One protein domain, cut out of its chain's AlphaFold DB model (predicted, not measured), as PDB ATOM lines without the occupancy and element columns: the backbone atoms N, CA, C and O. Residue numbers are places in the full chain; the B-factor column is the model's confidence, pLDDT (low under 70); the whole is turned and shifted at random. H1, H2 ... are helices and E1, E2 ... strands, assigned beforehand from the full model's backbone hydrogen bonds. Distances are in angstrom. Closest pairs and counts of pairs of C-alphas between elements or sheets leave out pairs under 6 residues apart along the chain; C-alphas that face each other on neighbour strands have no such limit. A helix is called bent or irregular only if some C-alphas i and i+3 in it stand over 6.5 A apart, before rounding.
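What this domain is: This is residues 18 to 202 of the 707 residues of an uncharacterized protein of Crateriforma conspicua (UniProt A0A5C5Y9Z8). A strongly twisted sheet of six strands has one long helix, H4, bent but running nearly straight, along one of its faces; on its other side a small three-stranded sheet is partly face to face with it at E8 and E9, the strands crossed. The small sheet has the short helix H2 on it, while H1 and H3 sit near the start of the long helix. You have 185 printed residues with four named helices and nine named strands, in the order H1 E1 E2 E3 E4 E5 H2 E6 E7 H3 H4 E8 E9, mixed in class. Both sheets are antiparallel, in the orders E2 E3 E7 E1 E8 E9 and E5 E4 E6. The whole is compact, with a radius of gyration of the C-alphas of 17.0 A, and spans 54 by 42 by 28 A.

Where its parts are: Find C-alpha 18 at (35.616, 29.009, 32.015), where H1, residues 18 to 22, begins. E1, residues 26 to 34, then covers 25.1 A. Next come E2, residues 44 to 50, and E3, residues 53 to 60, 22.4 A long. E3 runs on into E4, residues 63 to 68, across a break of 2 residues, at 81 degrees. E5 is residues 79 to 84, H2 residues 90 to 97, and E6 residues 102 to 106. E7, residues 110 to 118, is 23.9 A long and bends by 57 degrees at residue 114; H3, residues 119 to 126, follows at once. H4, residues 136 to 171, was assigned as one helix by its hydrogen bonds but is bent: C-alphas 155 and 158 are 6.9 A apart. Its arms are H4a, residues 136 to 155, 28.2 A, and H4b, residues 158 to 171, 19.6 A, at a shallow tilt of 26 degrees. E8, residues 186 to 190, leads to E9, residues 195 to 199, which ends with C-alpha 199 at (37.994, 46.443, 18.439).

How they stand to each other: Start at the large sheet, where E2 and E9 are the edge strands. In the hairpin E2 and E3, look for N 46 and O 57 at 2.8 A. E3 and E7 are antiparallel neighbours with N 58 and O 112 at 2.8 A, E7 and E1 are antiparallel neighbours with N 113 and O 31 at 2.8 A, and E1 and E8 are antiparallel neighbours with N 30 and O 190 at 2.8 A, each pair of atoms within hydrogen-bond range. The hairpin E8 and E9 has N 187 and O 198 at 2.8 A. H3, H4a and H4b are on one face of this sheet, which makes two layers, one of helices and one of strands. The closest C-alphas of H4a and E9 are those of Ser 150 and Val 198, 5.9 A; for H4b and E2 they are Val 50 and Phe 159, 6.5 A. H3 touches H4a, Val 121 to Ala 145 at 4.9 A between C-alphas, opposite ways at a steep tilt of 69 degrees, only just short of about perpendicular. H1 only just touches H3, with 3 pairs of C-alphas within 8 A, the closest Phe 21 and Ser 120 at 5.3 A. E7, H3, H4 and E8 form a split strand-helix-strand unit, with E1 between its two strands, and its crossover is right-handed; E5, H2 and E6 form another, right-handed too, with E4 between. In the small sheet, the hairpin E4 and E5 has N 64 and O 83 at 2.8 A, and E4 and E6 have N 65 and O 105 at 2.8 A. H2 is on this sheet at a height of 8.9 A, over E5 and only just over E4, with 3 C-alphas there. The two sheets make a sandwich, face to face, their facing parts 11.0 A centre to centre and their strands at 77 degrees; Ile 80 of E5 and Phe 195 of E9 have the closest C-alphas of those two strands, 7.1 A. In H1, H2, H3, H4a and H4b every O i to N i+4 pair is within hydrogen-bond range.

The domain as a whole: The farthest C-alphas, those of Ala 134 and Thr 170, are 54.9 A apart. The printed part has no cut. The link from H4 to E8, residues 172 to 185, is long. Mean pLDDT of the printed part is 90.5, and residues 132 to 137 are under 70.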
ATOM      1  N   GLU A  18      35.478  27.601  31.623       81.69
ATOM      2  CA  GLU A  18      35.616  29.009  32.015       81.69
ATOM      3  C   GLU A  18      36.520  29.149  33.246       81.69
ATOM      4  O   GLU A  18      37.441  29.961  33.254       81.69
ATOM      5  N   ARG A  19      36.387  28.270  34.241       84.50
ATOM      6  CA  ARG A  19      37.292  28.263  35.394       84.50
ATOM      7  C   ARG A  19      38.741  27.981  35.002       84.50
ATOM      8  O   ARG A  19      39.653  28.656  35.459       84.50
ATOM      9  N   LYS A  20      38.970  27.030  34.089       85.19
ATOM     10  CA  LYS A  20      40.311  26.794  33.521       85.19
ATOM     11  C   LYS A  20      40.847  27.996  32.750       85.19
ATOM     12  O   LYS A  20      42.060  28.171  32.694       85.19
ATOM     13  N   PHE A  21      39.972  28.773  32.116       88.00
ATOM     14  CA  PHE A  21      40.360  29.992  31.421       88.00
ATOM     15  C   PHE A  21      40.928  31.018  32.410       88.00
ATOM     16  O   PHE A  21      42.001  31.554  32.144       88.00
ATOM     17  N   TRP A  22      40.281  31.224  33.558       89.19
ATOM     18  CA  TRP A  22      40.730  32.167  34.591       89.19
ATOM     19  C   TRP A  22      41.885  31.647  35.458       89.19
ATOM     20  O   TRP A  22      42.747  32.425  35.860       89.19
ATOM     21  N   ASP A  23      41.956  30.336  35.694       89.56
ATOM     22  CA  ASP A  23      43.050  29.691  36.438       89.56
ATOM     23  C   ASP A  23      44.358  29.590  35.622       89.56
ATOM     24  O   ASP A  23      45.396  29.177  36.148       89.56
ATOM     25  N   ALA A  24      44.327  29.918  34.325       89.56
ATOM     26  CA  ALA A  24      45.514  29.890  33.479       89.56
ATOM     27  C   ALA A  24      46.560  30.912  33.963       89.56
ATOM     28  O   ALA A  24      46.195  32.010  34.394       89.56
ATOM     29  N   PRO A  25      47.864  30.590  33.880       92.06
ATOM     30  CA  PRO A  25      48.908  31.512  34.305       92.06
ATOM     31  C   PRO A  25      48.876  32.796  33.472       92.06
ATOM     32  O   PRO A  25      48.465  32.810  32.307       92.06
ATOM     33  N   LEU A  26      49.318  33.879  34.104       91.94
ATOM     34  CA  LEU A  26      49.535  35.149  33.437       91.94
ATOM     35  C   LEU A  26      50.842  35.096  32.645       91.94
ATOM     36  O   LEU A  26      51.864  34.609  33.136       91.94
ATOM     37  N   THR A  27      50.805  35.629  31.432       92.94
ATOM     38  CA  THR A  27      51.964  35.838  30.573       92.94
ATOM     39  C   THR A  27      52.109  37.315  30.243       92.94
ATOM     40  O   THR A  27      51.131  38.069  30.243       92.94
ATOM     41  N   LYS A  28      53.345  37.729  29.965       94.56
ATOM     42  CA  LYS A  28      53.654  39.111  29.606       94.56
ATOM     43  C   LYS A  28      53.193  39.400  28.186       94.56
ATOM     44  O   LYS A  28      53.447  38.619  27.269       94.56
ATOM     45  N   ALA A  29      52.559  40.545  28.020       94.81
ATOM     46  CA  ALA A  29      52.112  41.059  26.741       94.81
ATOM     47  C   ALA A  29      52.281  42.580  26.712       94.81
ATOM     48  O   ALA A  29      52.467  43.218  27.749       94.81
ATOM     49  N   THR A  30      52.173  43.163  25.527       95.62
ATOM     50  CA  THR A  30      51.986  44.602  25.363       95.62
ATOM     51  C   THR A  30      50.592  44.874  24.827       95.62
ATOM     52  O   THR A  30      50.019  44.070  24.086       95.62
ATOM     53  N   ILE A  31      50.019  46.005  25.221       97.12
ATOM     54  CA  ILE A  31      48.787  46.537  24.646       97.12
ATOM     55  C   ILE A  31      49.047  47.935  24.124       97.12
ATOM     56  O   ILE A  31      49.609  48.779  24.821       97.12
ATOM     57  N   ALA A  32      48.626  48.193  22.893       97.12
ATOM     58  CA  ALA A  32      48.915  49.452  22.241       97.12
ATOM     59  C   ALA A  32      47.754  49.962  21.387       97.12
ATOM     60  O   ALA A  32      46.892  49.211  20.922       97.12
ATOM     61  N   ALA A  33      47.750  51.278  21.197       97.19
ATOM     62  CA  ALA A  33      46.787  51.988  20.371       97.19
ATOM     63  C   ALA A  33      47.445  53.163  19.647       97.19
ATOM     64  O   ALA A  33      48.293  53.873  20.193       97.19
ATOM     65  N   GLU A  34      47.006  53.395  18.413       96.94
ATOM     66  CA  GLU A  34      47.355  54.593  17.656       96.94
ATOM     67  C   GLU A  34      46.436  55.752  18.056       96.94
ATOM     68  O   GLU A  34      45.210  55.637  18.008       96.94
ATOM     69  N   LEU A  35      47.018  56.900  18.392       97.62
ATOM     70  CA  LEU A  35      46.275  58.127  18.643       97.62
ATOM     71  C   LEU A  35      45.778  58.779  17.343       97.62
ATOM     72  O   LEU A  35      46.439  58.731  16.304       97.62
ATOM     73  N   PRO A  36      44.663  59.532  17.391       96.25
ATOM     74  CA  PRO A  36      44.158  60.256  16.226       96.25
ATOM     75  C   PRO A  36      44.996  61.499  15.872       96.25
ATOM     76  O   PRO A  36      44.693  62.180  14.887       96.25
ATOM     77  N   PHE A  37      46.065  61.797  16.609       97.19
ATOM     78  CA  PHE A  37      46.961  62.938  16.410       97.19
ATOM     79  C   PHE A  37      48.411  62.576  16.762       97.19
ATOM     80  O   PHE A  37      48.697  61.489  17.258       97.19
ATOM     81  N   TRP A  38      49.328  63.497  16.474       97.25
ATOM     82  CA  TRP A  38      50.731  63.383  16.853       97.25
ATOM     83  C   TRP A  38      50.958  64.073  18.195       97.25
ATOM     84  O   TRP A  38      50.576  65.231  18.352       97.25
ATOM     85  N   LEU A  39      51.609  63.397  19.135       97.19
ATOM     86  CA  LEU A  39      52.246  64.065  20.265       97.19
ATOM     87  C   LEU A  39      53.604  64.576  19.789       97.19
ATOM     88  O   LEU A  39      54.416  63.792  19.306       97.19
ATOM     89  N   MET A  40      53.875  65.871  19.914       96.12
ATOM     90  CA  MET A  40      55.131  66.481  19.460       96.12
ATOM     91  C   MET A  40      56.248  66.286  20.499       96.12
ATOM     92  O   MET A  40      56.842  67.248  20.983       96.12
ATOM     93  N   VAL A  41      56.497  65.029  20.869       95.44
ATOM     94  CA  VAL A  41      57.509  64.606  21.849       95.44
ATOM     95  C   VAL A  41      58.388  63.507  21.267       95.44
ATOM     96  O   VAL A  41      57.952  62.728  20.414       95.44
ATOM     97  N   GLU A  42      59.633  63.441  21.736       95.38
ATOM     98  CA  GLU A  42      60.533  62.335  21.407       95.38
ATOM     99  C   GLU A  42      59.988  61.007  21.965       95.38
ATOM    100  O   GLU A  42      59.297  61.016  22.994       95.38
ATOM    101  N   PRO A  43      60.289  59.863  21.316       96.12
ATOM    102  CA  PRO A  43      59.980  58.556  21.877       96.12
ATOM    103  C   PRO A  43      60.518  58.443  23.303       96.12
ATOM    104  O   PRO A  43      61.693  58.716  23.553       96.12
ATOM    105  N   SER A  44      59.641  58.113  24.242       96.81
ATOM    106  CA  SER A  44      59.931  58.181  25.674       96.81
ATOM    107  C   SER A  44      58.977  57.298  26.469       96.81
ATOM    108  O   SER A  44      57.901  56.950  25.990       96.81
ATOM    109  N   GLU A  45      59.381  56.956  27.687       97.81
ATOM    110  CA  GLU A  45      58.535  56.291  28.675       97.81
ATOM    111  C   GLU A  45      58.018  57.325  29.678       97.81
ATOM    112  O   GLU A  45      58.764  58.199  30.133       97.81
ATOM    113  N   VAL A  46      56.735  57.235  30.017       97.81
ATOM    114  CA  VAL A  46      56.074  58.130  30.969       97.81
ATOM    115  C   VAL A  46      55.350  57.304  32.019       97.81
ATOM    116  O   VAL A  46      54.450  56.528  31.703       97.81
ATOM    117  N   GLU A  47      55.711  57.510  33.284       97.50
ATOM    118  CA  GLU A  47      54.999  56.922  34.416       97.50
ATOM    119  C   GLU A  47      53.666  57.645  34.642       97.50
ATOM    120  O   GLU A  47      53.592  58.876  34.734       97.50
ATOM    121  N   LEU A  48      52.596  56.867  34.745       97.25
ATOM    122  CA  LEU A  48      51.232  57.339  34.912       97.25
ATOM    123  C   LEU A  48      50.607  56.702  36.147       97.25
ATOM    124  O   LEU A  48      50.933  55.584  36.536       97.25
ATOM    125  N   LEU A  49      49.666  57.428  36.741       95.25
ATOM    126  CA  LEU A  49      48.920  56.979  37.907       95.25
ATOM    127  C   LEU A  49      47.437  57.301  37.712       95.25
ATOM    128  O   LEU A  49      47.076  58.462  37.483       95.25
ATOM    129  N   VAL A  50      46.593  56.274  37.812       92.00
ATOM    130  CA  VAL A  50      45.128  56.378  37.809       92.00
ATOM    131  C   VAL A  50      44.623  55.782  39.120       92.00
ATOM    132  O   VAL A  50      44.757  54.584  39.359       92.00
ATOM    133  N   GLY A  51      44.076  56.625  39.999       88.75
ATOM    134  CA  GLY A  51      43.818  56.227  41.386       88.75
ATOM    135  C   GLY A  51      45.125  55.831  42.078       88.75
ATOM    136  O   GLY A  51      46.068  56.617  42.089       88.75
ATOM    137  N   ASP A  52      45.184  54.602  42.590       90.25
ATOM    138  CA  ASP A  52      46.387  54.003  43.188       90.25
ATOM    139  C   ASP A  52      47.099  53.004  42.247       90.25
ATOM    140  O   ASP A  52      47.985  52.266  42.680       90.25
ATOM    141  N   CYS A  53      46.701  52.954  40.970       95.62
ATOM    142  CA  CYS A  53      47.210  52.008  39.980       95.62
ATOM    143  C   CYS A  53      48.270  52.663  39.082       95.62
ATOM    144  O   CYS A  53      47.926  53.584  38.327       95.62
ATOM    145  N   PRO A  54      49.542  52.231  39.148       96.19
ATOM    146  CA  PRO A  54      50.590  52.718  38.264       96.19
ATOM    147  C   PRO A  54      50.543  52.017  36.898       96.19
ATOM    148  O   PRO A  54      50.117  50.867  36.798       96.19
ATOM    149  N   ALA A  55      51.013  52.703  35.859       96.31
ATOM    150  CA  ALA A  55      51.333  52.116  34.559       96.31
ATOM    151  C   ALA A  55      52.431  52.937  33.868       96.31
ATOM    152  O   ALA A  55      52.489  54.156  34.042       96.31
ATOM    153  N   THR A  56      53.263  52.291  33.055       97.31
ATOM    154  CA  THR A  56      54.252  52.977  32.211       97.31
ATOM    155  C   THR A  56      53.741  53.008  30.780       97.31
ATOM    156  O   THR A  56      53.455  51.964  30.202       97.31
ATOM    157  N   ALA A  57      53.601  54.210  30.225       98.00
ATOM    158  CA  ALA A  57      53.258  54.410  28.825       98.00
ATOM    159  C   ALA A  57      54.526  54.623  28.001       98.00
ATOM    160  O   ALA A  57      55.248  55.599  28.222       98.00
ATOM    161  N   THR A  58      54.750  53.772  27.010       98.38
ATOM    162  CA  THR A  58      55.804  53.950  26.011       98.38
ATOM    163  C   THR A  58      55.231  54.690  24.809       98.38
ATOM    164  O   THR A  58      54.258  54.264  24.185       98.38
ATOM    165  N   ILE A  59      55.814  55.843  24.486       98.19
ATOM    166  CA  ILE A  59      55.408  56.688  23.363       98.19
ATOM    167  C   ILE A  59      56.275  56.351  22.159       98.19
ATOM    168  O   ILE A  59      57.486  56.577  22.162       98.19
ATOM    169  N   HIS A  60      55.641  55.900  21.084       97.00
ATOM    170  CA  HIS A  60      56.304  55.614  19.823       97.00
ATOM    171  C   HIS A  60      55.945  56.644  18.754       97.00
ATOM    172  O   HIS A  60      54.785  57.014  18.564       97.00
ATOM    173  N   GLN A  61      56.963  57.060  18.001       94.69
ATOM    174  CA  GLN A  61      56.825  57.925  16.830       94.69
ATOM    175  C   GLN A  61      57.344  57.206  15.593       94.69
ATOM    176  O   GLN A  61      58.454  56.683  15.618       94.69
ATOM    177  N   GLY A  62      56.585  57.229  14.498       91.75
ATOM    178  CA  GLY A  62      57.039  56.692  13.212       91.75
ATOM    179  C   GLY A  62      56.968  55.168  13.082       91.75
ATOM    180  O   GLY A  62      57.700  54.600  12.270       91.75
ATOM    181  N   LEU A  63      56.102  54.509  13.859       94.75
ATOM    182  CA  LEU A  63      55.753  53.109  13.611       94.75
ATOM    183  C   LEU A  63      55.010  52.964  12.281       94.75
ATOM    184  O   LEU A  63      54.344  53.882  11.800       94.75
ATOM    185  N   VAL A  64      55.131  51.786  11.684       95.12
ATOM    186  CA  VAL A  64      54.477  51.401  10.440       95.12
ATOM    187  C   VAL A  64      53.569  50.212  10.715       95.12
ATOM    188  O   VAL A  64      54.016  49.185  11.221       95.12
ATOM    189  N   GLY A  65      52.299  50.353  10.345       94.44
ATOM    190  CA  GLY A  65      51.343  49.255  10.300       94.44
ATOM    191  C   GLY A  65      51.481  48.493   8.985       94.44
ATOM    192  O   GLY A  65      51.501  49.097   7.906       94.44
ATOM    193  N   TYR A  66      51.575  47.171   9.077       94.19
ATOM    194  CA  TYR A  66      51.652  46.253   7.945       94.19
ATOM    195  C   TYR A  66      50.293  45.587   7.767       94.19
ATOM    196  O   TYR A  66      49.820  44.893   8.664       94.19
ATOM    197  N   HIS A  67      49.665  45.814   6.617       94.06
ATOM    198  CA  HIS A  67      48.316  45.351   6.320       94.06
ATOM    199  C   HIS A  67      48.332  44.288   5.225       94.06
ATOM    200  O   HIS A  67      48.935  44.501   4.174       94.06
ATOM    201  N   GLU A  68      47.643  43.174   5.452       93.50
ATOM    202  CA  GLU A  68      47.416  42.121   4.466       93.50
ATOM    203  C   GLU A  68      46.521  42.625   3.322       93.50
ATOM    204  O   GLU A  68      45.465  43.228   3.538       93.50
ATOM    205  N   GLY A  69      46.927  42.347   2.085       91.50
ATOM    206  CA  GLY A  69      46.186  42.707   0.881       91.50
ATOM    207  C   GLY A  69      46.717  43.960   0.181       91.50
ATOM    208  O   GLY A  69      47.803  44.463   0.459       91.50
ATOM    209  N   GLY A  70      45.928  44.469  -0.770       90.56
ATOM    210  CA  GLY A  70      46.292  45.621  -1.603       90.56
ATOM    211  C   GLY A  70      45.869  46.990  -1.059       90.56
ATOM    212  O   GLY A  70      46.108  47.997  -1.725       90.56
ATOM    213  N   LEU A  71      45.208  47.054   0.101       91.62
ATOM    214  CA  LEU A  71      44.628  48.277   0.669       91.62
ATOM    215  C   LEU A  71      44.707  48.256   2.203       91.62
ATOM    216  O   LEU A  71      44.640  47.197   2.819       91.62
ATOM    217  N   CYS A  72      44.780  49.433   2.824       89.12
ATOM    218  CA  CYS A  72      44.560  49.588   4.264       89.12
ATOM    219  C   CYS A  72      43.057  49.738   4.522       89.12
ATOM    220  O   CYS A  72      42.437  50.647   3.964       89.12
ATOM    221  N   LEU A  73      42.478  48.864   5.346       90.12
ATOM    222  CA  LEU A  73      41.074  48.963   5.756       90.12
ATOM    223  C   LEU A  73      40.914  49.956   6.912       90.12
ATOM    224  O   LEU A  73      41.843  50.146   7.694       90.12
ATOM    225  N   ASN A  74      39.736  50.574   7.039       85.62
ATOM    226  CA  ASN A  74      39.456  51.494   8.151       85.62
ATOM    227  C   ASN A  74      39.263  50.731   9.466       85.62
ATOM    228  O   ASN A  74      39.611  51.233  10.535       85.62
ATOM    229  N   SER A  75      38.732  49.512   9.374       86.06
ATOM    230  CA  SER A  75      38.579  48.598  10.507       86.06
ATOM    231  C   SER A  75      39.907  48.125  11.101       86.06
ATOM    232  O   SER A  75      39.914  47.561  12.187       86.06
ATOM    233  N   ASN A  76      41.024  48.293  10.384       89.94
ATOM    234  CA  ASN A  76      42.304  47.644  10.673       89.94
ATOM    235  C   ASN A  76      42.219  46.112  10.804       89.94
ATOM    236  O   ASN A  76      43.184  45.502  11.249       89.94
ATOM    237  N   ASN A  77      41.133  45.460  10.370       87.25
ATOM    238  CA  ASN A  77      40.985  44.002  10.493       87.25
ATOM    239  C   ASN A  77      42.028  43.220   9.679       87.25
ATOM    240  O   ASN A  77      42.236  42.038   9.932       87.25
ATOM    241  N   ASN A  78      42.678  43.874   8.712       91.00
ATOM    242  CA  ASN A  78      43.780  43.314   7.942       91.00
ATOM    243  C   ASN A  78      45.170  43.725   8.457       91.00
ATOM    244  O   ASN A  78      46.154  43.476   7.771       91.00
ATOM    245  N   LEU A  79      45.288  44.377   9.618       92.06
ATOM    246  CA  LEU A  79      46.578  44.678  10.243       92.06
ATOM    247  C   LEU A  79      47.210  43.385  10.790       92.06
ATOM    248  O   LEU A  79      46.583  42.656  11.553       92.06
ATOM    249  N   ILE A  80      48.458  43.100  10.423       90.81
ATOM    250  CA  ILE A  80      49.145  41.847  10.796       90.81
ATOM    251  C   ILE A  80      50.428  42.055  11.612       90.81
ATOM    252  O   ILE A  80      50.932  41.105  12.219       90.81
ATOM    253  N   ALA A  81      50.974  43.273  11.615       91.69
ATOM    254  CA  ALA A  81      52.144  43.654  12.404       91.69
ATOM    255  C   ALA A  81      52.255  45.181  12.533       91.69
ATOM    256  O   ALA A  81      51.772  45.918  11.663       91.69
ATOM    257  N   VAL A  82      52.932  45.645  13.585       91.88
ATOM    258  CA  VAL A  82      53.267  47.054  13.811       91.88
ATOM    259  C   VAL A  82      54.722  47.154  14.257       91.88
ATOM    260  O   VAL A  82      55.064  46.699  15.337       91.88
ATOM    261  N   ALA A  83      55.566  47.813  13.463       91.75
ATOM    262  CA  ALA A  83      56.978  47.991  13.801       91.75
ATOM    263  C   ALA A  83      57.595  49.216  13.132       91.75
ATOM    264  O   ALA A  83      57.026  49.830  12.230       91.75
ATOM    265  N   TYR A  84      58.809  49.563  13.552       89.38
ATOM    266  CA  TYR A  84      59.631  50.533  12.839       89.38
ATOM    267  C   TYR A  84      60.058  49.977  11.478       89.38
ATOM    268  O   TYR A  84      60.498  48.829  11.375       89.38
ATOM    269  N   ASP A  85      59.998  50.810  10.437       82.38
ATOM    270  CA  ASP A  85      60.376  50.370   9.093       82.38
ATOM    271  C   ASP A  85      61.828  49.860   9.065       82.38
ATOM    272  O   ASP A  85      62.766  50.535   9.497       82.38
ATOM    273  N   GLY A  86      62.004  48.629   8.586       76.12
ATOM    274  CA  GLY A  86      63.299  47.946   8.544       76.12
ATOM    275  C   GLY A  86      63.774  47.338   9.872       76.12
ATOM    276  O   GLY A  86      64.876  46.791   9.909       76.12
ATOM    277  N   ARG A  87      62.977  47.393  10.947       81.25
ATOM    278  CA  ARG A  87      63.263  46.751  12.243       81.25
ATOM    279  C   ARG A  87      62.112  45.837  12.662       81.25
ATOM    280  O   ARG A  87      61.461  46.081  13.669       81.25
ATOM    281  N   LEU A  88      61.888  44.790  11.874       81.38
ATOM    282  CA  LEU A  88      60.875  43.772  12.147       81.38
ATOM    283  C   LEU A  88      61.453  42.660  13.039       81.38
ATOM    284  O   LEU A  88      62.446  42.027  12.651       81.38
ATOM    285  N   PRO A  89      60.861  42.389  14.214       80.50
ATOM    286  CA  PRO A  89      61.071  41.145  14.942       80.50
ATOM    287  C   PRO A  89      60.857  39.917  14.048       80.50
ATOM    288  O   PRO A  89      60.113  39.944  13.067       80.50
ATOM    289  N   ARG A  90      61.512  38.797  14.384       78.06
ATOM    290  CA  ARG A  90      61.422  37.565  13.575       78.06
ATOM    291  C   ARG A  90      59.992  37.033  13.463       78.06
ATOM    292  O   ARG A  90      59.633  36.521  12.407       78.06
ATOM    293  N   SER A  91      59.212  37.134  14.536       76.25
ATOM    294  CA  SER A  91      57.803  36.733  14.575       76.25
ATOM    295  C   SER A  91      56.968  37.563  13.599       76.25
ATOM    296  O   SER A  91      56.250  37.005  12.775       76.25
ATOM    297  N   GLU A  92      57.128  38.886  13.613       82.12
ATOM    298  CA  GLU A  92      56.473  39.800  12.673       82.12
ATOM    299  C   GLU A  92      56.881  39.559  11.221       82.12
ATOM    300  O   GLU A  92      56.022  39.497  10.342       82.12
ATOM    301  N   GLN A  93      58.178  39.373  10.965       83.62
ATOM    302  CA  GLN A  93      58.676  39.072   9.625       83.62
ATOM    303  C   GLN A  93      58.055  37.777   9.091       83.62
ATOM    304  O   GLN A  93      57.604  37.748   7.953       83.62
ATOM    305  N   ALA A  94      57.951  36.735   9.921       83.12
ATOM    306  CA  ALA A  94      57.306  35.485   9.528       83.12
ATOM    307  C   ALA A  94      55.813  35.668   9.194       83.12
ATOM    308  O   ALA A  94      55.329  35.053   8.246       83.12
ATOM    309  N   ARG A  95      55.087  36.532   9.924       82.69
ATOM    310  CA  ARG A  95      53.687  36.877   9.603       82.69
ATOM    311  C   ARG A  95      53.588  37.607   8.262       82.69
ATOM    312  O   ARG A  95      52.768  37.238   7.427       82.69
ATOM    313  N   ILE A  96      54.453  38.589   8.029       86.19
ATOM    314  CA  ILE A  96      54.513  39.356   6.775       86.19
ATOM    315  C   ILE A  96      54.870  38.459   5.584       86.19
ATOM    316  O   ILE A  96      54.255  38.572   4.530       86.19
ATOM    317  N   ASP A  97      55.821  37.541   5.751       87.56
ATOM    318  CA  ASP A  97      56.244  36.615   4.693       87.56
ATOM    319  C   ASP A  97      55.175  35.554   4.373       87.56
ATOM    320  O   ASP A  97      55.227  34.918   3.320       87.56
ATOM    321  N   SER A  98      54.209  35.346   5.276       85.81
ATOM    322  CA  SER A  98      53.124  34.372   5.102       85.81
ATOM    323  C   SER A  98      51.967  34.863   4.227       85.81
ATOM    324  O   SER A  98      51.123  34.052   3.841       85.81
ATOM    325  N   VAL A  99      51.926  36.155   3.890       88.62
ATOM    326  CA  VAL A  99      50.844  36.765   3.103       88.62
ATOM    327  C   VAL A  99      51.320  37.182   1.709       88.62
ATOM    328  O   VAL A  99      52.462  37.585   1.508       88.62
ATOM    329  N   GLU A 100      50.434  37.098   0.714       88.94
ATOM    330  CA  GLU A 100      50.800  37.332  -0.695       88.94
ATOM    331  C   GLU A 100      51.108  38.801  -1.017       88.94
ATOM    332  O   GLU A 100      51.912  39.100  -1.903       88.94
ATOM    333  N   SER A 101      50.438  39.732  -0.337       92.62
ATOM    334  CA  SER A 101      50.588  41.169  -0.567       92.62
ATOM    335  C   SER A 101      50.468  41.940   0.736       92.62
ATOM    336  O   SER A 101      49.658  41.594   1.596       92.62
ATOM    337  N   VAL A 102      51.295  42.979   0.870       93.50
ATOM    338  CA  VAL A 102      51.347  43.820   2.064       93.50
ATOM    339  C   VAL A 102      51.379  45.287   1.677       93.50
ATOM    340  O   VAL A 102      52.209  45.717   0.871       93.50
ATOM    341  N   VAL A 103      50.511  46.069   2.308       95.06
ATOM    342  CA  VAL A 103      50.535  47.530   2.264       95.06
ATOM    343  C   VAL A 103      51.056  48.068   3.589       95.06
ATOM    344  O   VAL A 103      50.651  47.633   4.662       95.06
ATOM    345  N   LYS A 104      51.961  49.044   3.507       94.31
ATOM    346  CA  LYS A 104      52.513  49.749   4.665       94.31
ATOM    347  C   LYS A 104      51.784  51.072   4.876       94.31
ATOM    348  O   LYS A 104      51.604  51.827   3.918       94.31
ATOM    349  N   ARG A 105      51.444  51.398   6.123       94.62
ATOM    350  CA  ARG A 105      50.912  52.710   6.516       94.62
ATOM    351  C   ARG A 105      51.715  53.280   7.678       94.62
ATOM    352  O   ARG A 105      51.845  52.633   8.711       94.62
ATOM    353  N   LEU A 106      52.209  54.507   7.525       95.00
ATOM    354  CA  LEU A 106      52.784  55.251   8.644       95.00
ATOM    355  C   LEU A 106      51.692  55.521   9.687       95.00
ATOM    356  O   LEU A 106      50.653  56.105   9.361       95.00
ATOM    357  N   MET A 107      51.937  55.090  10.917       94.81
ATOM    358  CA  MET A 107      51.059  55.327  12.053       94.81
ATOM    359  C   MET A 107      51.386  56.677  12.682       94.81
ATOM    360  O   MET A 107      52.536  57.127  12.651       94.81
ATOM    361  N   LYS A 108      50.361  57.318  13.242       96.25
ATOM    362  CA  LYS A 108      50.499  58.467  14.140       96.25
ATOM    363  C   LYS A 108      51.211  58.049  15.430       96.25
ATOM    364  O   LYS A 108      51.815  56.981  15.505       96.25
ATOM    365  N   THR A 109      51.180  58.900  16.451       97.75
ATOM    366  CA  THR A 109      51.739  58.525  17.747       97.75
ATOM    367  C   THR A 109      51.025  57.287  18.276       97.75
ATOM    368  O   THR A 109      49.806  57.289  18.430       97.75
ATOM    369  N   THR A 110      51.797  56.250  18.564       97.88
ATOM    370  CA  THR A 110      51.313  55.027  19.197       97.88
ATOM    371  C   THR A 110      51.714  55.056  20.658       97.88
ATOM    372  O   THR A 110      52.849  55.412  20.980       97.88
ATOM    373  N   ILE A 111      50.789  54.672  21.530       98.06
ATOM    374  CA  ILE A 111      51.072  54.446  22.945       98.06
ATOM    375  C   ILE A 111      51.006  52.950  23.205       98.06
ATOM    376  O   ILE A 111      50.059  52.301  22.765       98.06
ATOM    377  N   GLU A 112      51.993  52.440  23.927       97.88
ATOM    378  CA  GLU A 112      52.096  51.053  24.369       97.88
ATOM    379  C   GLU A 112      52.170  50.980  25.899       97.88
ATOM    380  O   GLU A 112      52.731  51.868  26.544       97.88
ATOM    381  N   PHE A 113      51.591  49.927  26.471       97.88
ATOM    382  CA  PHE A 113      51.668  49.583  27.886       97.88
ATOM    383  C   PHE A 113      52.079  48.120  28.045       97.88
ATOM    384  O   PHE A 113      51.553  47.249  27.345       97.88
ATOM    385  N   ASP A 114      52.947  47.852  29.016       96.25
ATOM    386  CA  ASP A 114      53.215  46.495  29.484       96.25
ATOM    387  C   ASP A 114      52.032  45.983  30.309       96.25
ATOM    388  O   ASP A 114      51.554  46.663  31.224       96.25
ATOM    389  N   ILE A 115      51.571  44.773  30.003       95.38
ATOM    390  CA  ILE A 115      50.442  44.130  30.675       95.38
ATOM    391  C   ILE A 115      50.704  42.646  30.935       95.38
ATOM    392  O   ILE A 115      51.585  42.013  30.351       95.38
ATOM    393  N   GLU A 116      49.874  42.077  31.802       93.38
ATOM    394  CA  GLU A 116      49.797  40.642  32.035       93.38
ATOM    395  C   GLU A 116      48.412  40.132  31.627       93.38
ATOM    396  O   GLU A 116      47.387  40.708  31.999       93.38
ATOM    397  N   ILE A 117      48.376  39.052  30.846       93.00
ATOM    398  CA  ILE A 117      47.136  38.433  30.353       93.00
ATOM    399  C   ILE A 117      47.168  36.929  30.580       93.00
ATOM    400  O   ILE A 117      48.237  36.324  30.574       93.00
ATOM    401  N   HIS A 118      46.011  36.292  30.736       92.56
ATOM    402  CA  HIS A 118      45.976  34.834  30.859       92.56
ATOM    403  C   HIS A 118      46.378  34.157  29.542       92.56
ATOM    404  O   HIS A 118      45.864  34.499  28.474       92.56
ATOM    405  N   GLU A 119      47.235  33.135  29.607       91.00
ATOM    406  CA  GLU A 119      47.657  32.346  28.432       91.00
ATOM    407  C   GLU A 119      46.473  31.719  27.668       91.00
ATOM    408  O   GLU A 119      46.515  31.523  26.446       91.00
ATOM    409  N   SER A 120      45.385  31.434  28.384       90.62
ATOM    410  CA  SER A 120      44.122  30.936  27.835       90.62
ATOM    411  C   SER A 120      43.476  31.910  26.843       90.62
ATOM    412  O   SER A 120      42.891  31.455  25.860       90.62
ATOM    413  N   VAL A 121      43.627  33.227  27.041       90.75
ATOM    414  CA  VAL A 121      43.090  34.282  26.161       90.75
ATOM    415  C   VAL A 121      43.729  34.180  24.778       90.75
ATOM    416  O   VAL A 121      43.026  34.110  23.770       90.75
ATOM    417  N   ILE A 122      45.061  34.103  24.732       89.12
ATOM    418  CA  ILE A 122      45.831  33.986  23.486       89.12
ATOM    419  C   ILE A 122      45.543  32.654  22.796       89.12
ATOM    420  O   ILE A 122      45.284  32.614  21.591       89.12
ATOM    421  N   SER A 123      45.511  31.569  23.571       87.56
ATOM    422  CA  SER A 123      45.212  30.229  23.060       87.56
ATOM    423  C   SER A 123      43.817  30.149  22.431       87.56
ATOM    424  O   SER A 123      43.663  29.592  21.342       87.56
ATOM    425  N   ALA A 124      42.803  30.727  23.082       87.75
ATOM    426  CA  ALA A 124      41.440  30.793  22.559       87.75
ATOM    427  C   ALA A 124      41.375  31.670  21.301       87.75
ATOM    428  O   ALA A 124      40.821  31.260  20.280       87.75
ATOM    429  N   TRP A 125      42.007  32.844  21.326       85.62
ATOM    430  CA  TRP A 125      42.034  33.761  20.187       85.62
ATOM    431  C   TRP A 125      42.713  33.173  18.943       85.62
ATOM    432  O   TRP A 125      42.238  33.383  17.820       85.62
ATOM    433  N   GLY A 126      43.789  32.403  19.117       82.44
ATOM    434  CA  GLY A 126      44.470  31.700  18.027       82.44
ATOM    435  C   GLY A 126      43.575  30.679  17.313       82.44
ATOM    436  O   GLY A 126      43.747  30.426  16.122       82.44
ATOM    437  N   GLN A 127      42.563  30.142  18.001       81.88
ATOM    438  CA  GLN A 127      41.634  29.161  17.439       81.88
ATOM    439  C   GLN A 127      40.460  29.790  16.680       81.88
ATOM    440  O   GLN A 127      39.738  29.052  16.009       81.88
ATOM    441  N   ARG A 128      40.273  31.119  16.709       78.75
ATOM    442  CA  ARG A 128      39.063  31.803  16.198       78.75
ATOM    443  C   ARG A 128      38.653  31.421  14.770       78.75
ATOM    444  O   ARG A 128      37.468  31.284  14.493       78.75
ATOM    445  N   ASN A 129      39.621  31.181  13.882       74.94
ATOM    446  CA  ASN A 129      39.368  30.825  12.479       74.94
ATOM    447  C   ASN A 129      39.056  29.331  12.267       74.94
ATOM    448  O   ASN A 129      38.683  28.923  11.172       74.94
ATOM    449  N   SER A 130      39.241  28.507  13.300       71.56
ATOM    450  CA  SER A 130      39.053  27.050  13.271       71.56
ATOM    451  C   SER A 130      37.801  26.576  14.015       71.56
ATOM    452  O   SER A 130      37.450  25.398  13.935       71.56
ATOM    453  N   VAL A 131      37.114  27.476  14.727       72.69
ATOM    454  CA  VAL A 131      35.901  27.151  15.483       72.69
ATOM    455  C   VAL A 131      34.690  27.157  14.554       72.69
ATOM    456  O   VAL A 131      34.348  28.168  13.943       72.69
ATOM    457  N   LEU A 132      34.015  26.011  14.457       68.50
ATOM    458  CA  LEU A 132      32.747  25.899  13.743       68.50
ATOM    459  C   LEU A 132      31.595  26.394  14.634       68.50
ATOM    460  O   LEU A 132      31.605  26.097  15.827       68.50
ATOM    461  N   PRO A 133      30.546  27.034  14.080       64.06
ATOM    462  CA  PRO A 133      29.391  27.496  14.860       64.06
ATOM    463  C   PRO A 133      28.662  26.406  15.663       64.06
ATOM    464  O   PRO A 133      27.930  26.727  16.587       64.06
ATOM    465  N   ALA A 134      28.837  25.130  15.305       61.28
ATOM    466  CA  ALA A 134      28.258  23.993  16.022       61.28
ATOM    467  C   ALA A 134      29.037  23.599  17.298       61.28
ATOM    468  O   ALA A 134      28.543  22.794  18.084       61.28
ATOM    469  N   ASP A 135      30.250  24.128  17.499       64.06
ATOM    470  CA  ASP A 135      31.122  23.831  18.642       64.06
ATOM    471  C   ASP A 135      30.929  24.888  19.746       64.06
ATOM    472  O   ASP A 135      31.757  25.778  19.951       64.06
ATOM    473  N   ASN A 136      29.771  24.824  20.412       66.94
ATOM    474  CA  ASN A 136      29.294  25.858  21.341       66.94
ATOM    475  C   ASN A 136      30.298  26.206  22.454       66.94
ATOM    476  O   ASN A 136      30.397  27.372  22.836       66.94
ATOM    477  N   SER A 137      31.053  25.229  22.967       67.44
ATOM    478  CA  SER A 137      32.037  25.460  24.032       67.44
ATOM    479  C   SER A 137      33.217  26.302  23.548       67.44
ATOM    480  O   SER A 137      33.561  27.313  24.163       67.44
ATOM    481  N   LYS A 138      33.790  25.967  22.388       71.25
ATOM    482  CA  LYS A 138      34.890  26.748  21.807       71.25
ATOM    483  C   LYS A 138      34.447  28.134  21.357       71.25
ATOM    484  O   LYS A 138      35.198  29.088  21.542       71.25
ATOM    485  N   VAL A 139      33.234  28.267  20.811       73.62
ATOM    486  CA  VAL A 139      32.652  29.583  20.486       73.62
ATOM    487  C   VAL A 139      32.555  30.441  21.750       73.62
ATOM    488  O   VAL A 139      32.932  31.610  21.723       73.62
ATOM    489  N   SER A 140      32.116  29.853  22.868       78.12
ATOM    490  CA  SER A 140      32.037  30.542  24.161       78.12
ATOM    491  C   SER A 140      33.403  31.048  24.630       78.12
ATOM    492  O   SER A 140      33.522  32.213  24.999       78.12
ATOM    493  N   LEU A 141      34.451  30.220  24.555       84.06
ATOM    494  CA  LEU A 141      35.805  30.612  24.967       84.06
ATOM    495  C   LEU A 141      36.408  31.713  24.082       84.06
ATOM    496  O   LEU A 141      37.052  32.624  24.599       84.06
ATOM    497  N   VAL A 142      36.185  31.670  22.763       86.12
ATOM    498  CA  VAL A 142      36.632  32.745  21.856       86.12
ATOM    499  C   VAL A 142      35.906  34.052  22.176       86.12
ATOM    500  O   VAL A 142      36.545  35.099  22.266       86.12
ATOM    501  N   ASN A 143      34.592  33.997  22.407       84.88
ATOM    502  CA  ASN A 143      33.814  35.170  22.803       84.88
ATOM    503  C   ASN A 143      34.283  35.731  24.153       84.88
ATOM    504  O   ASN A 143      34.422  36.946  24.284       84.88
ATOM    505  N   LEU A 144      34.580  34.868  25.130       87.38
ATOM    506  CA  LEU A 144      35.126  35.278  26.423       87.38
ATOM    507  C   LEU A 144      36.497  35.951  26.266       87.38
ATOM    508  O   LEU A 144      36.724  37.012  26.840       87.38
ATOM    509  N   ALA A 145      37.385  35.404  25.429       91.25
ATOM    510  CA  ALA A 145      38.672  36.022  25.111       91.25
ATOM    511  C   ALA A 145      38.511  37.401  24.444       91.25
ATOM    512  O   ALA A 145      39.222  38.343  24.789       91.25
ATOM    513  N   MET A 146      37.549  37.556  23.528       89.50
ATOM    514  CA  MET A 146      37.228  38.853  22.918       89.50
ATOM    515  C   MET A 146      36.736  39.865  23.954       89.50
ATOM    516  O   MET A 146      37.225  40.992  23.991       89.50
ATOM    517  N   GLN A 147      35.806  39.462  24.823       89.88
ATOM    518  CA  GLN A 147      35.299  40.310  25.904       89.88
ATOM    519  C   GLN A 147      36.411  40.702  26.882       89.88
ATOM    520  O   GLN A 147      36.458  41.856  27.308       89.88
ATOM    521  N   TYR A 148      37.319  39.773  27.198       93.88
ATOM    522  CA  TYR A 148      38.492  40.006  28.045       93.88
ATOM    523  C   TYR A 148      39.369  41.102  27.461       93.88
ATOM    524  O   TYR A 148      39.611  42.115  28.110       93.88
ATOM    525  N   MET A 149      39.793  40.930  26.209       93.88
ATOM    526  CA  MET A 149      40.696  41.872  25.556       93.88
ATOM    527  C   MET A 149      40.050  43.249  25.370       93.88
ATOM    528  O   MET A 149      40.695  44.259  25.641       93.88
ATOM    529  N   SER A 150      38.776  43.312  24.968       93.06
ATOM    530  CA  SER A 150      38.067  44.588  24.817       93.06
ATOM    531  C   SER A 150      37.874  45.307  26.151       93.06
ATOM    532  O   SER A 150      38.048  46.521  26.215       93.06
ATOM    533  N   SER A 151      37.560  44.583  27.229       93.31
ATOM    534  CA  SER A 151      37.420  45.185  28.563       93.31
ATOM    535  C   SER A 151      38.773  45.656  29.107       93.31
ATOM    536  O   SER A 151      38.857  46.737  29.687       93.31
ATOM    537  N   LEU A 152      39.847  44.908  28.835       95.00
ATOM    538  CA  LEU A 152      41.212  45.304  29.177       95.00
ATOM    539  C   LEU A 152      41.636  46.574  28.427       95.00
ATOM    540  O   LEU A 152      42.111  47.517  29.051       95.00
ATOM    541  N   ALA A 153      41.418  46.640  27.113       95.44
ATOM    542  CA  ALA A 153      41.682  47.835  26.308       95.44
ATOM    543  C   ALA A 153      40.866  49.045  26.797       95.44
ATOM    544  O   ALA A 153      41.408  50.135  26.979       95.44
ATOM    545  N   TYR A 154      39.580  48.844  27.101       94.00
ATOM    546  CA  TYR A 154      38.722  49.882  27.671       94.00
ATOM    547  C   TYR A 154      39.261  50.407  29.011       94.00
ATOM    548  O   TYR A 154      39.306  51.617  29.228       94.00
ATOM    549  N   ALA A 155      39.758  49.522  29.878       94.44
ATOM    550  CA  ALA A 155      40.347  49.883  31.167       94.44
ATOM    551  C   ALA A 155      41.660  50.685  31.058       94.44
ATOM    552  O   ALA A 155      42.048  51.341  32.027       94.44
ATOM    553  N   HIS A 156      42.319  50.696  29.895       96.12
ATOM    554  CA  HIS A 156      43.531  51.489  29.653       96.12
ATOM    555  C   HIS A 156      43.252  52.918  29.151       96.12
ATOM    556  O   HIS A 156      44.139  53.774  29.216       96.12
ATOM    557  N   LEU A 157      42.021  53.237  28.727       95.31
ATOM    558  CA  LEU A 157      41.632  54.596  28.306       95.31
ATOM    559  C   LEU A 157      41.965  55.696  29.334       95.31
ATOM    560  O   LEU A 157      42.475  56.745  28.926       95.31
ATOM    561  N   PRO A 158      41.746  55.510  30.654       94.94
ATOM    562  CA  PRO A 158      42.096  56.516  31.653       94.94
ATOM    563  C   PRO A 158      43.589  56.862  31.668       94.94
ATOM    564  O   PRO A 158      43.937  58.032  31.831       94.94
ATOM    565  N   PHE A 159      44.473  55.882  31.454       96.88
ATOM    566  CA  PHE A 159      45.917  56.118  31.375       96.88
ATOM    567  C   PHE A 159      46.277  56.915  30.122       96.88
ATOM    568  O   PHE A 159      46.989  57.915  30.214       96.88
ATOM    569  N   VAL A 160      45.712  56.547  28.970       97.50
ATOM    570  CA  VAL A 160      45.892  57.296  27.716       97.50
ATOM    571  C   VAL A 160      45.468  58.758  27.889       97.50
ATOM    572  O   VAL A 160      46.234  59.674  27.580       97.50
ATOM    573  N   ASN A 161      44.292  59.006  28.466       96.00
ATOM    574  CA  ASN A 161      43.812  60.366  28.710       96.00
ATOM    575  C   ASN A 161      44.627  61.113  29.768       96.00
ATOM    576  O   ASN A 161      44.817  62.326  29.647       96.00
ATOM    577  N   ARG A 162      45.174  60.415  30.769       95.94
ATOM    578  CA  ARG A 162      46.100  61.007  31.743       95.94
ATOM    579  C   ARG A 162      47.380  61.493  31.069       95.94
ATOM    580  O   ARG A 162      47.809  62.616  31.344       95.94
ATOM    581  N   LEU A 163      47.946  60.694  30.165       97.69
ATOM    582  CA  LEU A 163      49.107  61.077  29.363       97.69
ATOM    583  C   LEU A 163      48.795  62.278  28.468       97.69
ATOM    584  O   LEU A 163      49.527  63.267  28.482       97.69
ATOM    585  N   ILE A 164      47.682  62.227  27.732       97.12
ATOM    586  CA  ILE A 164      47.241  63.327  26.865       97.12
ATOM    587  C   ILE A 164      47.046  64.609  27.678       97.12
ATOM    588  O   ILE A 164      47.468  65.680  27.247       97.12
ATOM    589  N   TYR A 165      46.439  64.530  28.864       94.69
ATOM    590  CA  TYR A 165      46.262  65.684  29.742       94.69
ATOM    591  C   TYR A 165      47.603  66.272  30.197       94.69
ATOM    592  O   TYR A 165      47.783  67.490  30.142       94.69
ATOM    593  N   ALA A 166      48.554  65.429  30.609       96.12
ATOM    594  CA  ALA A 166      49.895  65.866  30.998       96.12
ATOM    595  C   ALA A 166      50.628  66.542  29.827       96.12
ATOM    596  O   ALA A 166      51.191  67.629  29.985       96.12
ATOM    597  N   TYR A 167      50.541  65.958  28.630       97.50
ATOM    598  CA  TYR A 167      51.076  66.555  27.410       97.50
ATOM    599  C   TYR A 167      50.424  67.910  27.115       97.50
ATOM    600  O   TYR A 167      51.118  68.914  27.023       97.50
ATOM    601  N   ARG A 168      49.092  67.987  27.050       95.81
ATOM    602  CA  ARG A 168      48.365  69.235  26.749       95.81
ATOM    603  C   ARG A 168      48.655  70.339  27.757       95.81
ATOM    604  O   ARG A 168      48.757  71.501  27.376       95.81
ATOM    605  N   SER A 169      48.809  69.981  29.029       94.69
ATOM    606  CA  SER A 169      49.115  70.935  30.101       94.69
ATOM    607  C   SER A 169      50.514  71.540  29.977       94.69
ATOM    608  O   SER A 169      50.756  72.624  30.503       94.69
ATOM    609  N   THR A 170      51.435  70.856  29.297       96.19
ATOM    610  CA  THR A 170      52.813  71.323  29.098       96.19
ATOM    611  C   THR A 170      53.026  71.960  27.726       96.19
ATOM    612  O   THR A 170      53.762  72.938  27.622       96.19
ATOM    613  N   SER A 171      52.368  71.450  26.685       95.81
ATOM    614  CA  SER A 171      52.553  71.889  25.297       95.81
ATOM    615  C   SER A 171      51.543  72.937  24.829       95.81
ATOM    616  O   SER A 171      51.833  73.668  23.883       95.81
ATOM    617  N   PHE A 172      50.362  73.012  25.457       93.88
ATOM    618  CA  PHE A 172      49.200  73.757  24.951       93.88
ATOM    619  C   PHE A 172      48.812  73.385  23.508       93.88
ATOM    620  O   PHE A 172      48.257  74.208  22.778       93.88
ATOM    621  N   ASP A 173      49.093  72.149  23.088       95.06
ATOM    622  CA  ASP A 173      48.770  71.655  21.749       95.06
ATOM    623  C   ASP A 173      47.242  71.617  21.522       95.06
ATOM    624  O   ASP A 173      46.538  70.875  22.218       95.06
ATOM    625  N   PRO A 174      46.705  72.394  20.558       93.69
ATOM    626  CA  PRO A 174      45.271  72.441  20.288       93.69
ATOM    627  C   PRO A 174      44.758  71.227  19.500       93.69
ATOM    628  O   PRO A 174      43.544  71.055  19.394       93.69
ATOM    629  N   PHE A 175      45.644  70.407  18.926       94.81
ATOM    630  CA  PHE A 175      45.276  69.206  18.173       94.81
ATOM    631  C   PHE A 175      45.158  67.969  19.057       94.81
ATOM    632  O   PHE A 175      44.447  67.035  18.690       94.81
ATOM    633  N   ALA A 176      45.826  67.957  20.211       95.69
ATOM    634  CA  ALA A 176      45.664  66.902  21.198       95.69
ATOM    635  C   ALA A 176      44.387  67.137  22.015       95.69
ATOM    636  O   ALA A 176      44.176  68.204  22.598       95.69
ATOM    637  N   PHE A 177      43.537  66.117  22.088       93.88
ATOM    638  CA  PHE A 177      42.276  66.143  22.826       93.88
ATOM    639  C   PHE A 177      42.048  64.821  23.558       93.88
ATOM    640  O   PHE A 177      42.639  63.804  23.214       93.88
ATOM    641  N   GLU A 178      41.213  64.866  24.594       92.38
ATOM    642  CA  GLU A 178      40.789  63.676  25.336       92.38
ATOM    643  C   GLU A 178      40.051  62.707  24.407       92.38
ATOM    644  O   GLU A 178      39.096  63.104  23.734       92.38
ATOM    645  N   VAL A 179      40.505  61.459  24.369       94.88
ATOM    646  CA  VAL A 179      39.996  60.417  23.476       94.88
ATOM    647  C   VAL A 179      39.018  59.504  24.203       94.88
ATOM    648  O   VAL A 179      39.139  59.263  25.402       94.88
ATOM    649  N   SER A 180      38.063  58.955  23.467       93.38
ATOM    650  CA  SER A 180      37.185  57.887  23.945       93.38
ATOM    651  C   SER A 180      37.396  56.586  23.172       93.38
ATOM    652  O   SER A 180      38.173  56.525  22.213       93.38
ATOM    653  N   GLU A 181      36.634  55.550  23.522       91.50
ATOM    654  CA  GLU A 181      36.562  54.292  22.773       91.50
ATOM    655  C   GLU A 181      36.173  54.477  21.291       91.50
ATOM    656  O   GLU A 181      36.416  53.598  20.468       91.50
ATOM    657  N   TRP A 182      35.583  55.618  20.920       92.44
ATOM    658  CA  TRP A 182      35.271  55.946  19.528       92.44
ATOM    659  C   TRP A 182      36.473  56.490  18.753       92.44
ATOM    660  O   TRP A 182      36.611  56.220  17.553       92.44
ATOM    661  N   ASP A 183      37.304  57.288  19.423       94.00
ATOM    662  CA  ASP A 183      38.452  57.969  18.827       94.00
ATOM    663  C   ASP A 183      39.635  57.012  18.646       94.00
ATOM    664  O   ASP A 183      40.336  57.094  17.637       94.00
ATOM    665  N   ILE A 184      39.803  56.070  19.580       94.19
ATOM    666  CA  ILE A 184      40.791  54.985  19.523       94.19
ATOM    667  C   ILE A 184      40.107  53.614  19.586       94.19
ATOM    668  O   ILE A 184      40.279  52.833  20.515       94.19
ATOM    669  N   ALA A 185      39.282  53.328  18.579       92.81
ATOM    670  CA  ALA A 185      38.493  52.096  18.522       92.81
ATOM    671  C   ALA A 185      39.327  50.821  18.321       92.81
ATOM    672  O   ALA A 185      38.898  49.751  18.750       92.81
ATOM    673  N   ASN A 186      40.489  50.941  17.676       93.00
ATOM    674  CA  ASN A 186      41.319  49.811  17.276       93.00
ATOM    675  C   ASN A 186      42.558  49.762  18.174       93.00
ATOM    676  O   ASN A 186      43.405  50.656  18.129       93.00
ATOM    677  N   TRP A 187      42.650  48.703  18.964       95.75
ATOM    678  CA  TRP A 187      43.775  48.373  19.826       95.75
ATOM    679  C   TRP A 187      44.428  47.096  19.321       95.75
ATOM    680  O   TRP A 187      43.843  46.345  18.535       95.75
ATOM    681  N   TYR A 188      45.637  46.823  19.782       94.25
ATOM    682  CA  TYR A 188      46.273  45.543  19.538       94.25
ATOM    683  C   TYR A 188      47.039  45.071  20.761       94.25
ATOM    684  O   TYR A 188      47.556  45.871  21.537       94.25
ATOM    685  N   ILE A 189      47.046  43.753  20.934       94.56
ATOM    686  CA  ILE A 189      47.755  43.055  21.997       94.56
ATOM    687  C   ILE A 189      48.786  42.149  21.349       94.56
ATOM    688  O   ILE A 189      48.451  41.347  20.468       94.56
ATOM    689  N   GLU A 190      50.027  42.269  21.796       91.25
ATOM    690  CA  GLU A 190      51.146  41.494  21.288       91.25
ATOM    691  C   GLU A 190      51.829  40.699  22.400       91.25
ATOM    692  O   GLU A 190      52.001  41.142  23.529       91.25
ATOM    693  N   THR A 191      52.198  39.473  22.054       89.81
ATOM    694  CA  THR A 191      53.061  38.583  22.834       89.81
ATOM    695  C   THR A 191      54.218  38.159  21.933       89.81
ATOM    696  O   THR A 191      54.184  38.409  20.727       89.81
ATOM    697  N   GLU A 192      55.210  37.444  22.466       82.19
ATOM    698  CA  GLU A 192      56.309  36.923  21.635       82.19
ATOM    699  C   GLU A 192      55.817  36.078  20.440       82.19
ATOM    700  O   GLU A 192      56.445  36.069  19.378       82.19
ATOM    701  N   GLU A 193      54.673  35.400  20.589       80.75
ATOM    702  CA  GLU A 193      54.159  34.437  19.609       80.75
ATOM    703  C   GLU A 193      52.932  34.928  18.824       80.75
ATOM    704  O   GLU A 193      52.676  34.444  17.719       80.75
ATOM    705  N   SER A 194      52.155  35.874  19.359       85.38
ATOM    706  CA  SER A 194      50.826  36.221  18.833       85.38
ATOM    707  C   SER A 194      50.581  37.724  18.746       85.38
ATOM    708  O   SER A 194      51.005  38.476  19.615       85.38
ATOM    709  N   PHE A 195      49.826  38.132  17.721       88.75
ATOM    710  CA  PHE A 195      49.341  39.500  17.515       88.75
ATOM    711  C   PHE A 195      47.822  39.492  17.356       88.75
ATOM    712  O   PHE A 195      47.262  38.745  16.540       88.75
ATOM    713  N   CYS A 196      47.149  40.299  18.166       89.75
ATOM    714  CA  CYS A 196      45.702  40.282  18.319       89.75
ATOM    715  C   CYS A 196      45.151  41.685  18.100       89.75
ATOM    716  O   CYS A 196      45.563  42.604  18.793       89.75
ATOM    717  N   ILE A 197      44.197  41.849  17.182       90.81
ATOM    718  CA  ILE A 197      43.463  43.111  17.029       90.81
ATOM    719  C   ILE A 197      42.252  43.087  17.955       90.81
ATOM    720  O   ILE A 197      41.495  42.115  17.977       90.81
ATOM    721  N   VAL A 198      42.055  44.181  18.676       92.12
ATOM    722  CA  VAL A 198      40.971  44.375  19.631       92.12
ATOM    723  C   VAL A 198      40.166  45.592  19.196       92.12
ATOM    724  O   VAL A 198      40.671  46.710  19.171       92.12
ATOM    725  N   ASN A 199      38.898  45.376  18.853       90.50
ATOM    726  CA  ASN A 199      37.994  46.443  18.439       90.50
ATOM    727  C   ASN A 199      37.035  46.779  19.585       90.50
ATOM    728  O   ASN A 199      36.198  45.957  19.962       90.50
ATOM    729  N   LEU A 200      37.124  48.001  20.115       91.56
ATOM    730  CA  LEU A 200      36.219  48.491  21.161       91.56
ATOM    731  C   LEU A 200      34.826  48.831  20.616       91.56
ATOM    732  O   LEU A 200      33.832  48.705  21.326       91.56
ATOM    733  N   MET A 201      34.756  49.249  19.349       89.94
ATOM    734  CA  MET A 201      33.533  49.710  18.696       89.94
ATOM    735  C   MET A 201      33.194  48.831  17.487       89.94
ATOM    736  O   MET A 201      33.765  49.038  16.412       89.94
ATOM    737  N   PRO A 202      32.223  47.906  17.598       87.94
ATOM    738  CA  PRO A 202      31.784  47.067  16.485       87.94
ATOM    739  C   PRO A 202      31.435  47.871  15.232       87.94
ATOM    740  O   PRO A 202      31.835  47.495  14.134       87.94
TER     741      PRO A 202